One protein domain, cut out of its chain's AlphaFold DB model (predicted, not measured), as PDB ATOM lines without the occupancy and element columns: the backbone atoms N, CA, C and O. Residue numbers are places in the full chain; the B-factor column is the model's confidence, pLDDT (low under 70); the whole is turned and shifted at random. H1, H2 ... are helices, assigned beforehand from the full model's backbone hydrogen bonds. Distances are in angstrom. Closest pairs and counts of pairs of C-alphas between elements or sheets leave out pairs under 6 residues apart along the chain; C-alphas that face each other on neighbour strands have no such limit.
ATOM      1  N   LYS A 134      62.877  -8.657 -29.260       90.00
ATOM      2  CA  LYS A 134      61.674  -9.502 -29.195       90.00
ATOM      3  C   LYS A 134      60.485  -8.807 -28.523       90.00
ATOM      4  O   LYS A 134      59.358  -8.942 -28.982       90.00
ATOM      5  N   ASP A 135      60.726  -8.047 -27.456       90.50
ATOM      6  CA  ASP A 135      59.665  -7.344 -26.726       90.50
ATOM      7  C   ASP A 135      59.104  -6.196 -27.577       90.50
ATOM      8  O   ASP A 135      57.892  -5.982 -27.622       90.50
ATOM      9  N   VAL A 136      59.978  -5.508 -28.318       91.38
ATOM     10  CA  VAL A 136      59.593  -4.452 -29.264       91.38
ATOM     11  C   VAL A 136      58.775  -5.021 -30.428       91.38
ATOM     12  O   VAL A 136      57.769  -4.430 -30.812       91.38
ATOM     13  N   GLU A 137      59.178  -6.160 -30.990       93.50
ATOM     14  CA  GLU A 137      58.447  -6.832 -32.072       93.50
ATOM     15  C   GLU A 137      57.060  -7.297 -31.619       93.50
ATOM     16  O   GLU A 137      56.068  -6.999 -32.284       93.50
ATOM     17  N   ASN A 138      56.969  -7.936 -30.451       94.62
ATOM     18  CA  ASN A 138      55.692  -8.349 -29.871       94.62
ATOM     19  C   ASN A 138      54.764  -7.152 -29.623       94.62
ATOM     20  O   ASN A 138      53.576  -7.213 -29.937       94.62
ATOM     21  N   LEU A 139      55.300  -6.038 -29.110       93.06
ATOM     22  CA  LEU A 139      54.530  -4.811 -28.915       93.06
ATOM     23  C   LEU A 139      53.999  -4.264 -30.248       93.06
ATOM     24  O   LEU A 139      52.820  -3.924 -30.344       93.06
ATOM     25  N   LYS A 140      54.837  -4.224 -31.291       93.88
ATOM     26  CA  LYS A 140      54.425  -3.790 -32.635       93.88
ATOM     27  C   LYS A 140      53.306  -4.666 -33.197       93.88
ATOM     28  O   LYS A 140      52.336  -4.126 -33.726       93.88
ATOM     29  N   LEU A 141      53.416  -5.987 -33.059       94.56
ATOM     30  CA  LEU A 141      52.380  -6.923 -33.504       94.56
ATOM     31  C   LEU A 141      51.065  -6.717 -32.745       94.56
ATOM     32  O   LEU A 141      50.008  -6.631 -33.367       94.56
ATOM     33  N   ASN A 142      51.122  -6.559 -31.422       92.69
ATOM     34  CA  ASN A 142      49.932  -6.303 -30.611       92.69
ATOM     35  C   ASN A 142      49.240  -4.995 -31.015       92.69
ATOM     36  O   ASN A 142      48.029  -4.984 -31.226       92.69
ATOM     37  N   LEU A 143      49.999  -3.910 -31.197       93.38
ATOM     38  CA  LEU A 143      49.452  -2.633 -31.665       93.38
ATOM     39  C   LEU A 143      48.831  -2.751 -33.063       93.38
ATOM     40  O   LEU A 143      47.754  -2.208 -33.309       93.38
ATOM     41  N   ALA A 144      49.474  -3.483 -33.978       93.06
ATOM     42  CA  ALA A 144      48.935  -3.727 -35.313       93.06
ATOM     43  C   ALA A 144      47.611  -4.511 -35.267       93.06
ATOM     44  O   ALA A 144      46.661  -4.138 -35.960       93.06
ATOM     45  N   ASN A 145      47.524  -5.538 -34.418       90.50
ATOM     46  CA  ASN A 145      46.321  -6.352 -34.237       90.50
ATOM     47  C   ASN A 145      45.169  -5.543 -33.628       90.50
ATOM     48  O   ASN A 145      44.061  -5.578 -34.164       90.50
ATOM     49  N   LEU A 146      45.428  -4.746 -32.586       89.44
ATOM     50  CA  LEU A 146      44.415  -3.869 -31.984       89.44
ATOM     51  C   LEU A 146      43.888  -2.841 -32.994       89.44
ATOM     52  O   LEU A 146      42.681  -2.631 -33.121       89.44
ATOM     53  N   ASN A 147      44.784  -2.240 -33.778       89.25
ATOM     54  CA  ASN A 147      44.400  -1.308 -34.837       89.25
ATOM     55  C   ASN A 147      43.629  -1.992 -35.977       89.25
ATOM     56  O   ASN A 147      42.777  -1.364 -36.610       89.25
ATOM     57  N   LYS A 148      43.923  -3.261 -36.282       88.44
ATOM     58  CA  LYS A 148      43.155  -4.065 -37.242       88.44
ATOM     59  C   LYS A 148      41.734  -4.312 -36.721       88.44
ATOM     60  O   LYS A 148      40.793  -3.901 -37.393       88.44
ATOM     61  N   GLN A 149      41.587  -4.821 -35.497       86.44
ATOM     62  CA  GLN A 149      40.284  -5.070 -34.866       86.44
ATOM     63  C   GLN A 149      39.431  -3.796 -34.763       86.44
ATOM     64  O   GLN A 149      38.259  -3.793 -35.132       86.44
ATOM     65  N   ARG A 150      40.025  -2.664 -34.353       86.00
ATOM     66  CA  ARG A 150      39.315  -1.372 -34.279       86.00
ATOM     67  C   ARG A 150      38.784  -0.925 -35.644       86.00
ATOM     68  O   ARG A 150      37.710  -0.330 -35.711       86.00
ATOM     69  N   ARG A 151      39.522  -1.177 -36.731       86.69
ATOM     70  CA  ARG A 151      39.072  -0.869 -38.101       86.69
ATOM     71  C   ARG A 151      37.949  -1.801 -38.541       86.69
ATOM     72  O   ARG A 151      36.953  -1.311 -39.054       86.69
ATOM     73  N   GLU A 152      38.073  -3.097 -38.280       86.88
ATOM     74  CA  GLU A 152      37.044  -4.089 -38.616       86.88
ATOM     75  C   GLU A 152      35.724  -3.814 -37.899       86.88
ATOM     76  O   GLU A 152      34.671  -3.884 -38.522       86.88
ATOM     77  N   LEU A 153      35.766  -3.408 -36.628       87.31
ATOM     78  CA  LEU A 153      34.568  -3.007 -35.886       87.31
ATOM     79  C   LEU A 153      33.903  -1.756 -36.475       87.31
ATOM     80  O   LEU A 153      32.676  -1.683 -36.557       87.31
ATOM     81  N   LYS A 154      34.698  -0.766 -36.905       85.94
ATOM     82  CA  LYS A 154      34.174   0.424 -37.592       85.94
ATOM     83  C   LYS A 154      33.537   0.057 -38.933       85.94
ATOM     84  O   LYS A 154      32.422   0.505 -39.205       85.94
ATOM     85  N   ASP A 155      34.217  -0.770 -39.726       88.44
ATOM     86  CA  ASP A 155      33.731  -1.248 -41.022       88.44
ATOM     87  C   ASP A 155      32.431  -2.045 -40.838       88.44
ATOM     88  O   ASP A 155      31.434  -1.751 -41.489       88.44
ATOM     89  N   LEU A 156      32.391  -2.975 -39.881       89.50
ATOM     90  CA  LEU A 156      31.212  -3.773 -39.542       89.50
ATOM     91  C   LEU A 156      30.027  -2.885 -39.151       89.50
ATOM     92  O   LEU A 156      28.936  -3.051 -39.694       89.50
ATOM     93  N   LYS A 157      30.232  -1.903 -38.265       88.19
ATOM     94  CA  LYS A 157      29.180  -0.951 -37.878       88.19
ATOM     95  C   LYS A 157      28.651  -0.171 -39.085       88.19
ATOM     96  O   LYS A 157      27.439   0.011 -39.211       88.19
ATOM     97  N   GLY A 158      29.545   0.302 -39.955       89.38
ATOM     98  CA  GLY A 158      29.181   1.034 -41.170       89.38
ATOM     99  C   GLY A 158      28.403   0.172 -42.164       89.38
ATOM    100  O   GLY A 158      27.370   0.602 -42.675       89.38
ATOM    101  N   ILE A 159      28.851  -1.065 -42.376       90.94
ATOM    102  CA  ILE A 159      28.199  -2.037 -43.254       90.94
ATOM    103  C   ILE A 159      26.820  -2.420 -42.704       90.94
ATOM    104  O   ILE A 159      25.857  -2.415 -43.461       90.94
ATOM    105  N   MET A 160      26.691  -2.702 -41.402       90.12
ATOM    106  CA  MET A 160      25.397  -3.017 -40.777       90.12
ATOM    107  C   MET A 160      24.387  -1.888 -40.962       90.12
ATOM    108  O   MET A 160      23.240  -2.152 -41.317       90.12
ATOM    109  N   ARG A 161      24.823  -0.637 -40.767       90.31
ATOM    110  CA  ARG A 161      23.996   0.541 -41.039       90.31
ATOM    111  C   ARG A 161      23.545   0.571 -42.499       90.31
ATOM    112  O   ARG A 161      22.358   0.689 -42.761       90.31
ATOM    113  N   LEU A 162      24.479   0.424 -43.435       90.81
ATOM    114  CA  LEU A 162      24.173   0.482 -44.863       90.81
ATOM    115  C   LEU A 162      23.223  -0.648 -45.289       90.81
ATOM    116  O   LEU A 162      22.282  -0.397 -46.035       90.81
ATOM    117  N   CYS A 163      23.426  -1.875 -44.801       89.94
ATOM    118  CA  CYS A 163      22.508  -2.987 -45.046       89.94
ATOM    119  C   CYS A 163      21.104  -2.682 -44.519       89.94
ATOM    120  O   CYS A 163      20.127  -2.943 -45.217       89.94
ATOM    121  N   PHE A 164      20.998  -2.119 -43.315       89.44
ATOM    122  CA  PHE A 164      19.716  -1.756 -42.718       89.44
ATOM    123  C   PHE A 164      18.985  -0.686 -43.540       89.44
ATOM    124  O   PHE A 164      17.799  -0.844 -43.834       89.44
ATOM    125  N   ASP A 165      19.717   0.337 -43.982       88.56
ATOM    126  CA  ASP A 165      19.190   1.426 -44.806       88.56
ATOM    127  C   ASP A 165      18.737   0.912 -46.192       88.56
ATOM    128  O   ASP A 165      17.665   1.273 -46.674       88.56
ATOM    129  N   LEU A 166      19.515   0.028 -46.834       87.75
ATOM    130  CA  LEU A 166      19.186  -0.521 -48.160       87.75
ATOM    131  C   LEU A 166      18.081  -1.585 -48.145       87.75
ATOM    132  O   LEU A 166      17.399  -1.759 -49.158       87.75
ATOM    133  N   SER A 167      17.901  -2.296 -47.031       86.19
ATOM    134  CA  SER A 167      16.887  -3.352 -46.916       86.19
ATOM    135  C   SER A 167      15.461  -2.798 -46.820       86.19
ATOM    136  O   SER A 167      14.507  -3.554 -46.986       86.19
ATOM    137  N   GLY A 168      15.293  -1.502 -46.523       82.50
ATOM    138  CA  GLY A 168      13.987  -0.881 -46.256       82.50
ATOM    139  C   GLY A 168      13.411  -1.213 -44.873       82.50
ATOM    140  O   GLY A 168      12.401  -0.642 -44.470       82.50
ATOM    141  N   GLU A 169      14.076  -2.080 -44.101       82.31
ATOM    142  CA  GLU A 169      13.715  -2.369 -42.707       82.31
ATOM    143  C   GLU A 169      13.878  -1.141 -41.796       82.31
ATOM    144  O   GLU A 169      13.265  -1.079 -40.731       82.31
ATOM    145  N   HIS A 170      14.689  -0.164 -42.211       81.69
ATOM    146  CA  HIS A 170      14.840   1.109 -41.515       81.69
ATOM    147  C   HIS A 170      13.539   1.915 -41.483       81.69
ATOM    148  O   HIS A 170      13.128   2.372 -40.416       81.69
ATOM    149  N   ASP A 171      12.861   2.037 -42.624       79.25
ATOM    150  CA  ASP A 171      11.592   2.764 -42.725       79.25
ATOM    151  C   ASP A 171      10.507   2.054 -41.902       79.25
ATOM    152  O   ASP A 171       9.792   2.670 -41.112       79.25
ATOM    153  N   ASP A 172      10.481   0.724 -41.986       80.19
ATOM    154  CA  ASP A 172       9.616  -0.144 -41.189       80.19
ATOM    155  C   ASP A 172       9.825   0.014 -39.673       80.19
ATOM    156  O   ASP A 172       8.870  -0.066 -38.890       80.19
ATOM    157  N   PHE A 173      11.070   0.221 -39.251       80.25
ATOM    158  CA  PHE A 173      11.427   0.477 -37.860       80.25
ATOM    159  C   PHE A 173      10.979   1.871 -37.399       80.25
ATOM    160  O   PHE A 173      10.446   1.994 -36.294       80.25
ATOM    161  N   LEU A 174      11.128   2.901 -38.240       78.94
ATOM    162  CA  LEU A 174      10.638   4.257 -37.954       78.94
ATOM    163  C   LEU A 174       9.110   4.308 -37.818       78.94
ATOM    164  O   LEU A 174       8.593   5.052 -36.984       78.94
ATOM    165  N   ASP A 175       8.397   3.466 -38.568       78.88
ATOM    166  CA  ASP A 175       6.941   3.301 -38.471       78.88
ATOM    167  C   ASP A 175       6.485   2.588 -37.177       78.88
ATOM    168  O   ASP A 175       5.285   2.418 -36.941       78.88
ATOM    169  N   GLY A 176       7.421   2.181 -36.312       74.38
ATOM    170  CA  GLY A 176       7.137   1.626 -34.988       74.38
ATOM    171  C   GLY A 176       6.890   0.116 -34.968       74.38
ATOM    172  O   GLY A 176       6.250  -0.385 -34.041       74.38
ATOM    173  N   LYS A 177       7.369  -0.635 -35.971       71.88
ATOM    174  CA  LYS A 177       7.319  -2.108 -35.951       71.88
ATOM    175  C   LYS A 177       8.340  -2.686 -34.954       71.88
ATOM    176  O   LYS A 177       9.434  -2.159 -34.774       71.88
ATOM    177  N   ASP A 178       7.991  -3.816 -34.333       73.44
ATOM    178  CA  ASP A 178       8.813  -4.471 -33.303       73.44
ATOM    179  C   ASP A 178      10.205  -4.916 -33.798       73.44
ATOM    180  O   ASP A 178      10.335  -5.548 -34.852       73.44
ATOM    181  N   LEU A 179      11.234  -4.733 -32.953       69.31
ATOM    182  CA  LEU A 179      12.631  -5.153 -33.199       69.31
ATOM    183  C   LEU A 179      12.781  -6.642 -33.549       69.31
ATOM    184  O   LEU A 179      13.741  -7.037 -34.208       69.31
ATOM    185  N   SER A 180      11.851  -7.486 -33.105       72.06
ATOM    186  CA  SER A 180      11.886  -8.933 -33.341       72.06
ATOM    187  C   SER A 180      11.659  -9.325 -34.802       72.06
ATOM    188  O   SER A 180      11.911 -10.479 -35.149       72.06
ATOM    189  N   LYS A 181      11.191  -8.404 -35.653       77.19
ATOM    190  CA  LYS A 181      11.030  -8.639 -37.098       77.19
ATOM    191  C   LYS A 181      12.270  -8.266 -37.912       77.19
ATOM    192  O   LYS A 181      12.422  -8.773 -39.014       77.19
ATOM    193  N   ILE A 182      13.152  -7.437 -37.356       79.06
ATOM    194  CA  ILE A 182      14.384  -6.971 -38.008       79.06
ATOM    195  C   ILE A 182      15.347  -8.144 -38.177       79.06
ATOM    196  O   ILE A 182      15.410  -9.012 -37.301       79.06
ATOM    197  N   ASN A 183      16.128  -8.187 -39.251       82.50
ATOM    198  CA  ASN A 183      17.122  -9.241 -39.435       82.50
ATOM    199  C   ASN A 183      18.181  -9.243 -38.314       82.50
ATOM    200  O   ASN A 183      18.719  -8.202 -37.935       82.50
ATOM    201  N   ASN A 184      18.527 -10.428 -37.799       81.19
ATOM    202  CA  ASN A 184      19.529 -10.602 -36.747       81.19
ATOM    203  C   ASN A 184      20.891  -9.975 -37.077       81.19
ATOM    204  O   ASN A 184      21.578  -9.560 -36.147       81.19
ATOM    205  N   PHE A 185      21.259  -9.863 -38.358       81.94
ATOM    206  CA  PHE A 185      22.555  -9.317 -38.766       81.94
ATOM    207  C   PHE A 185      22.775  -7.857 -38.343       81.94
ATOM    208  O   PHE A 185      23.865  -7.530 -37.894       81.94
ATOM    209  N   TRP A 186      21.771  -6.981 -38.431       87.00
ATOM    210  CA  TRP A 186      21.905  -5.560 -38.054       87.00
ATOM    211  C   TRP A 186      21.139  -5.185 -36.778       87.00
ATOM    212  O   TRP A 186      21.146  -4.024 -36.367       87.00
ATOM    213  N   ARG A 187      20.544  -6.157 -36.071       85.38
ATOM    214  CA  ARG A 187      19.960  -5.938 -34.732       85.38
ATOM    215  C   ARG A 187      20.922  -5.297 -33.721       85.38
ATOM    216  O   ARG A 187      20.462  -4.394 -33.018       85.38
ATOM    217  N   PRO A 188      22.208  -5.699 -33.625       85.19
ATOM    218  CA  PRO A 188      23.145  -5.058 -32.698       85.19
ATOM    219  C   PRO A 188      23.281  -3.556 -32.976       85.19
ATOM    220  O   PRO A 188      23.270  -2.731 -32.063       85.19
ATOM    221  N   TYR A 189      23.286  -3.175 -34.259       86.81
ATOM    222  CA  TYR A 189      23.307  -1.771 -34.662       86.81
ATOM    223  C   TYR A 189      22.057  -1.011 -34.208       86.81
ATOM    224  O   TYR A 189      22.178   0.079 -33.645       86.81
ATOM    225  N   VAL A 190      20.867  -1.593 -34.375       85.75
ATOM    226  CA  VAL A 190      19.600  -0.966 -33.953       85.75
ATOM    227  C   VAL A 190      19.541  -0.762 -32.436       85.75
ATOM    228  O   VAL A 190      19.108   0.292 -31.971       85.75
ATOM    229  N   LYS A 191      20.026  -1.722 -31.641       84.62
ATOM    230  CA  LYS A 191      20.097  -1.576 -30.176       84.62
ATOM    231  C   LYS A 191      20.973  -0.397 -29.762       84.62
ATOM    232  O   LYS A 191      20.603   0.371 -28.877       84.62
ATOM    233  N   ILE A 192      22.105  -0.225 -30.436       83.50
ATOM    234  CA  ILE A 192      23.040   0.874 -30.175       83.50
ATOM    235  C   ILE A 192      22.457   2.211 -30.636       83.50
ATOM    236  O   ILE A 192      22.632   3.224 -29.957       83.50
ATOM    237  N   TYR A 193      21.722   2.216 -31.747       84.00
ATOM    238  CA  TYR A 193      20.972   3.381 -32.203       84.00
ATOM    239  C   TYR A 193      19.931   3.826 -31.158       84.00
ATOM    240  O   TYR A 193      19.922   4.989 -30.759       84.00
ATOM    241  N   LEU A 194      19.143   2.893 -30.615       83.44
ATOM    242  CA  LEU A 194      18.172   3.178 -29.550       83.44
ATOM    243  C   LEU A 194      18.829   3.646 -28.247       83.44
ATOM    244  O   LEU A 194      18.353   4.594 -27.623       83.44
ATOM    245  N   ALA A 195      19.932   3.017 -27.836       81.56
ATOM    246  CA  ALA A 195      20.689   3.447 -26.660       81.56
ATOM    247  C   ALA A 195      21.191   4.895 -26.815       81.56
ATOM    248  O   ALA A 195      21.124   5.692 -25.872       81.56
ATOM    249  N   LYS A 196      21.616   5.268 -28.030       81.06
ATOM    250  CA  LYS A 196      21.997   6.643 -28.365       81.06
ATOM    251  C   LYS A 196      20.805   7.600 -28.248       81.06
ATOM    252  O   LYS A 196      20.950   8.638 -27.606       81.06
ATOM    253  N   GLU A 197      19.634   7.268 -28.788       76.38
ATOM    254  CA  GLU A 197      18.434   8.118 -28.669       76.38
ATOM    255  C   GLU A 197      17.978   8.298 -27.211       76.38
ATOM    256  O   GLU A 197      17.680   9.416 -26.776       76.38
ATOM    257  N   GLN A 198      18.003   7.232 -26.406       76.19
ATOM    258  CA  GLN A 198      17.682   7.309 -24.978       76.19
ATOM    259  C   GLN A 198      18.649   8.231 -24.224       76.19
ATOM    260  O   GLN A 198      18.220   9.029 -23.394       76.19
ATOM    261  N   SER A 199      19.945   8.201 -24.547       71.69
ATOM    262  CA  SER A 199      20.922   9.105 -23.921       71.69
ATOM    263  C   SER A 199      20.681  10.587 -24.260       71.69
ATOM    264  O   SER A 199      20.918  11.459 -23.424       71.69
ATOM    265  N   GLN A 200      20.158  10.876 -25.458       68.44
ATOM    266  CA  GLN A 200      19.886  12.241 -25.917       68.44
ATOM    267  C   GLN A 200      18.619  12.834 -25.287       68.44
ATOM    268  O   GLN A 200      18.599  14.017 -24.947       68.44
ATOM    269  N   THR A 201      17.576  12.023 -25.084       63.88
ATOM    270  CA  THR A 201      16.300  12.481 -24.500       63.88
ATOM    271  C   THR A 201      16.400  12.812 -23.008       63.88
ATOM    272  O   THR A 201      15.647  13.648 -22.511       63.88
ATOM    273  N   VAL A 202      17.360  12.221 -22.290       61.53
ATOM    274  CA  VAL A 202      17.525  12.396 -20.834       61.53
ATOM    275  C   VAL A 202      18.224  13.719 -20.462       61.53
ATOM    276  O   VAL A 202      18.323  14.047 -19.282       61.53
ATOM    277  N   GLY A 203      18.676  14.534 -21.429       53.22
ATOM    278  CA  GLY A 203      19.104  15.929 -21.205       53.22
ATOM    279  C   GLY A 203      20.242  16.136 -20.189       53.22
ATOM    280  O   GLY A 203      20.539  17.266 -19.799       53.22
ATOM    281  N   SER A 204      20.890  15.062 -19.735       47.78
ATOM    282  CA  SER A 204      21.963  15.128 -18.753       47.78
ATOM    283  C   SER A 204      23.253  15.484 -19.473       47.78
ATOM    284  O   SER A 204      23.844  14.667 -20.175       47.78
ATOM    285  N   SER A 205      23.728  16.707 -19.253       52.75
ATOM    286  CA  SER A 205      24.966  17.287 -19.792       52.75
ATOM    287  C   SER A 205      26.257  16.493 -19.494       52.75
ATOM    288  O   SER A 205      27.342  16.919 -19.888       52.75
ATOM    289  N   LYS A 206      26.162  15.330 -18.834       51.94
ATOM    290  CA  LYS A 206      27.265  14.402 -18.535       51.94
ATOM    291  C   LYS A 206      27.202  13.047 -19.248       51.94
ATOM    292  O   LYS A 206      28.195  12.333 -19.187       51.94
ATOM    293  N   ALA A 207      26.106  12.688 -19.914       54.66
ATOM    294  CA  ALA A 207      25.965  11.400 -20.599       54.66
ATOM    295  C   ALA A 207      25.987  11.591 -22.122       54.66
ATOM    296  O   ALA A 207      25.015  11.308 -22.815       54.66
ATOM    297  N   LYS A 208      27.095  12.113 -22.662       58.19
ATOM    298  CA  LYS A 208      27.345  11.958 -24.099       58.19
ATOM    299  C   LYS A 208      27.654  10.479 -24.312       58.19
ATOM    300  O   LYS A 208      28.647   9.999 -23.773       58.19
ATOM    301  N   PHE A 209      26.793   9.762 -25.029       62.38
ATOM    302  CA  PHE A 209      27.075   8.386 -25.432       62.38
ATOM    303  C   PHE A 209      28.376   8.391 -26.231       62.38
ATOM    304  O   PHE A 209      28.445   8.968 -27.322       62.38
ATOM    305  N   ASN A 210      29.433   7.837 -25.647       72.25
ATOM    306  CA  ASN A 210      30.757   7.931 -26.238       72.25
ATOM    307  C   ASN A 210      30.876   6.932 -27.391       72.25
ATOM    308  O   ASN A 210      30.369   5.812 -27.324       72.25
ATOM    309  N   ALA A 211      31.612   7.303 -28.440       68.38
ATOM    310  CA  ALA A 211      31.907   6.390 -29.544       68.38
ATOM    311  C   ALA A 211      32.597   5.097 -29.059       68.38
ATOM    312  O   ALA A 211      32.360   4.031 -29.621       68.38
ATOM    313  N   ALA A 212      33.393   5.185 -27.985       71.81
ATOM    314  CA  ALA A 212      34.015   4.037 -27.328       71.81
ATOM    315  C   ALA A 212      32.988   3.090 -26.682       71.81
ATOM    316  O   ALA A 212      33.099   1.880 -26.832       71.81
ATOM    317  N   GLU A 213      31.955   3.629 -26.032       74.88
ATOM    318  CA  GLU A 213      30.902   2.839 -25.381       74.88
ATOM    319  C   GLU A 213      30.035   2.108 -26.417       74.88
ATOM    320  O   GLU A 213      29.728   0.929 -26.261       74.88
ATOM    321  N   ALA A 214      29.742   2.768 -27.543       72.88
ATOM    322  CA  ALA A 214      29.080   2.140 -28.684       72.88
ATOM    323  C   ALA A 214      29.877   0.942 -29.230       72.88
ATOM    324  O   ALA A 214      29.301  -0.099 -29.533       72.88
ATOM    325  N   LEU A 215      31.197   1.095 -29.378       71.06
ATOM    326  CA  LEU A 215      32.072   0.031 -29.878       71.06
ATOM    327  C   LEU A 215      32.177  -1.136 -28.889       71.06
ATOM    328  O   LEU A 215      32.148  -2.283 -29.321       71.06
ATOM    329  N   GLN A 216      32.230  -0.852 -27.586       77.44
ATOM    330  CA  GLN A 216      32.264  -1.875 -26.539       77.44
ATOM    331  C   GLN A 216      30.994  -2.745 -26.545       77.44
ATOM    332  O   GLN A 216      31.071  -3.962 -26.412       77.44
ATOM    333  N   LEU A 217      29.822  -2.131 -26.748       73.88
ATOM    334  CA  LEU A 217      28.558  -2.863 -26.869       73.88
ATOM    335  C   LEU A 217      28.525  -3.753 -28.119       73.88
ATOM    336  O   LEU A 217      28.065  -4.889 -28.045       73.88
ATOM    337  N   PHE A 218      29.057  -3.268 -29.246       73.19
ATOM    338  CA  PHE A 218      29.203  -4.083 -30.457       73.19
ATOM    339  C   PHE A 218      30.103  -5.297 -30.232       73.19
ATOM    340  O   PHE A 218      29.763  -6.392 -30.666       73.19
ATOM    341  N   GLU A 219      31.235  -5.107 -29.554       76.56
ATOM    342  CA  GLU A 219      32.183  -6.182 -29.251       76.56
ATOM    343  C   GLU A 219      31.561  -7.258 -28.351       76.56
ATOM    344  O   GLU A 219      31.806  -8.444 -28.547       76.56
ATOM    345  N   GLN A 220      30.706  -6.865 -27.404       75.25
ATOM    346  CA  GLN A 220      30.017  -7.812 -26.527       75.25
ATOM    347  C   GLN A 220      28.930  -8.623 -27.250       75.25
ATOM    348  O   GLN A 220      28.659  -9.762 -26.874       75.25
ATOM    349  N   GLU A 221      28.268  -8.032 -28.244       72.94
ATOM    350  CA  GLU A 221      27.094  -8.626 -28.888       72.94
ATOM    351  C   GLU A 221      27.431  -9.435 -30.154       72.94
ATOM    352  O   GLU A 221      26.631 -10.266 -30.588       72.94
ATOM    353  N   VAL A 222      28.617  -9.229 -30.736       77.69
ATOM    354  CA  VAL A 222      29.089  -9.935 -31.934       77.69
ATOM    355  C   VAL A 222      30.189 -10.930 -31.563       77.69
ATOM    356  O   VAL A 222      31.352 -10.566 -31.426       77.69
ATOM    357  N   GLU A 223      29.836 -12.214 -31.471       70.31
ATOM    358  CA  GLU A 223      30.780 -13.280 -31.095       70.31
ATOM    359  C   GLU A 223      31.879 -13.530 -32.149       70.31
ATOM    360  O   GLU A 223      32.984 -13.933 -31.800       70.31
ATOM    361  N   ASN A 224      31.604 -13.279 -33.440       83.12
ATOM    362  CA  ASN A 224      32.563 -13.475 -34.536       83.12
ATOM    363  C   ASN A 224      32.531 -12.314 -35.546       83.12
ATOM    364  O   ASN A 224      31.722 -12.295 -36.480       83.12
ATOM    365  N   ILE A 225      33.447 -11.356 -35.387       83.75
ATOM    366  CA  ILE A 225      33.535 -10.140 -36.220       83.75
ATOM    367  C   ILE A 225      33.850 -10.481 -37.685       83.75
ATOM    368  O   ILE A 225      33.173 -10.008 -38.590       83.75
TER     369      ILE A 225
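What this domain is: This is residues 134 to 225 of the 271 residues of the protein "G-patch domain-containing protein" of Candida dubliniensis (strain CD36 / ATCC MYA-646 / CBS 7987 / NCPF 3949 / NRRL Y-17841) (UniProt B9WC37). A helical hairpin, H3 and H4, crosses one long helix, H1, whose residues 134 to 148 stick out as an arm; short H2 follows at H1's other end. The printed part has 92 residues with four named helices, H1 to H4 in order along the chain, which hold 66 of them, and no named strand; its class is all helix, and it is loose, with a radius of gyration of the C-alphas of 16.4 A, and flat, spanning 57 by 34 by 18 A.

Where its parts are: H1, residues 134 to 167, starts at C-alpha (61.674, -9.502, -29.195) and is 48.6 A long. H2 is residues 169 to 174, H3 187 to 201, 21.4 A, and H4 211 to 221, ending at C-alpha (27.094, -8.626, -28.888).

How they stand to each other: H1 only just touches H3, about perpendicular at 85 degrees, with 3 pairs of C-alphas within 8 A, the closest Met 160 and Tyr 189, 6.6 A. H3 and H4 touch, closest C-alphas Ile 192 and Ala 214, 6.3 A, opposite ways at 38 degrees, only just steep. Every helix's O i to N i+4 pairs are within hydrogen-bond range.

The domain as a whole: The printed part has no cut. H2 to H3 is a long link. Residues 200 to 209, 179 and 211 are under pLDDT 70.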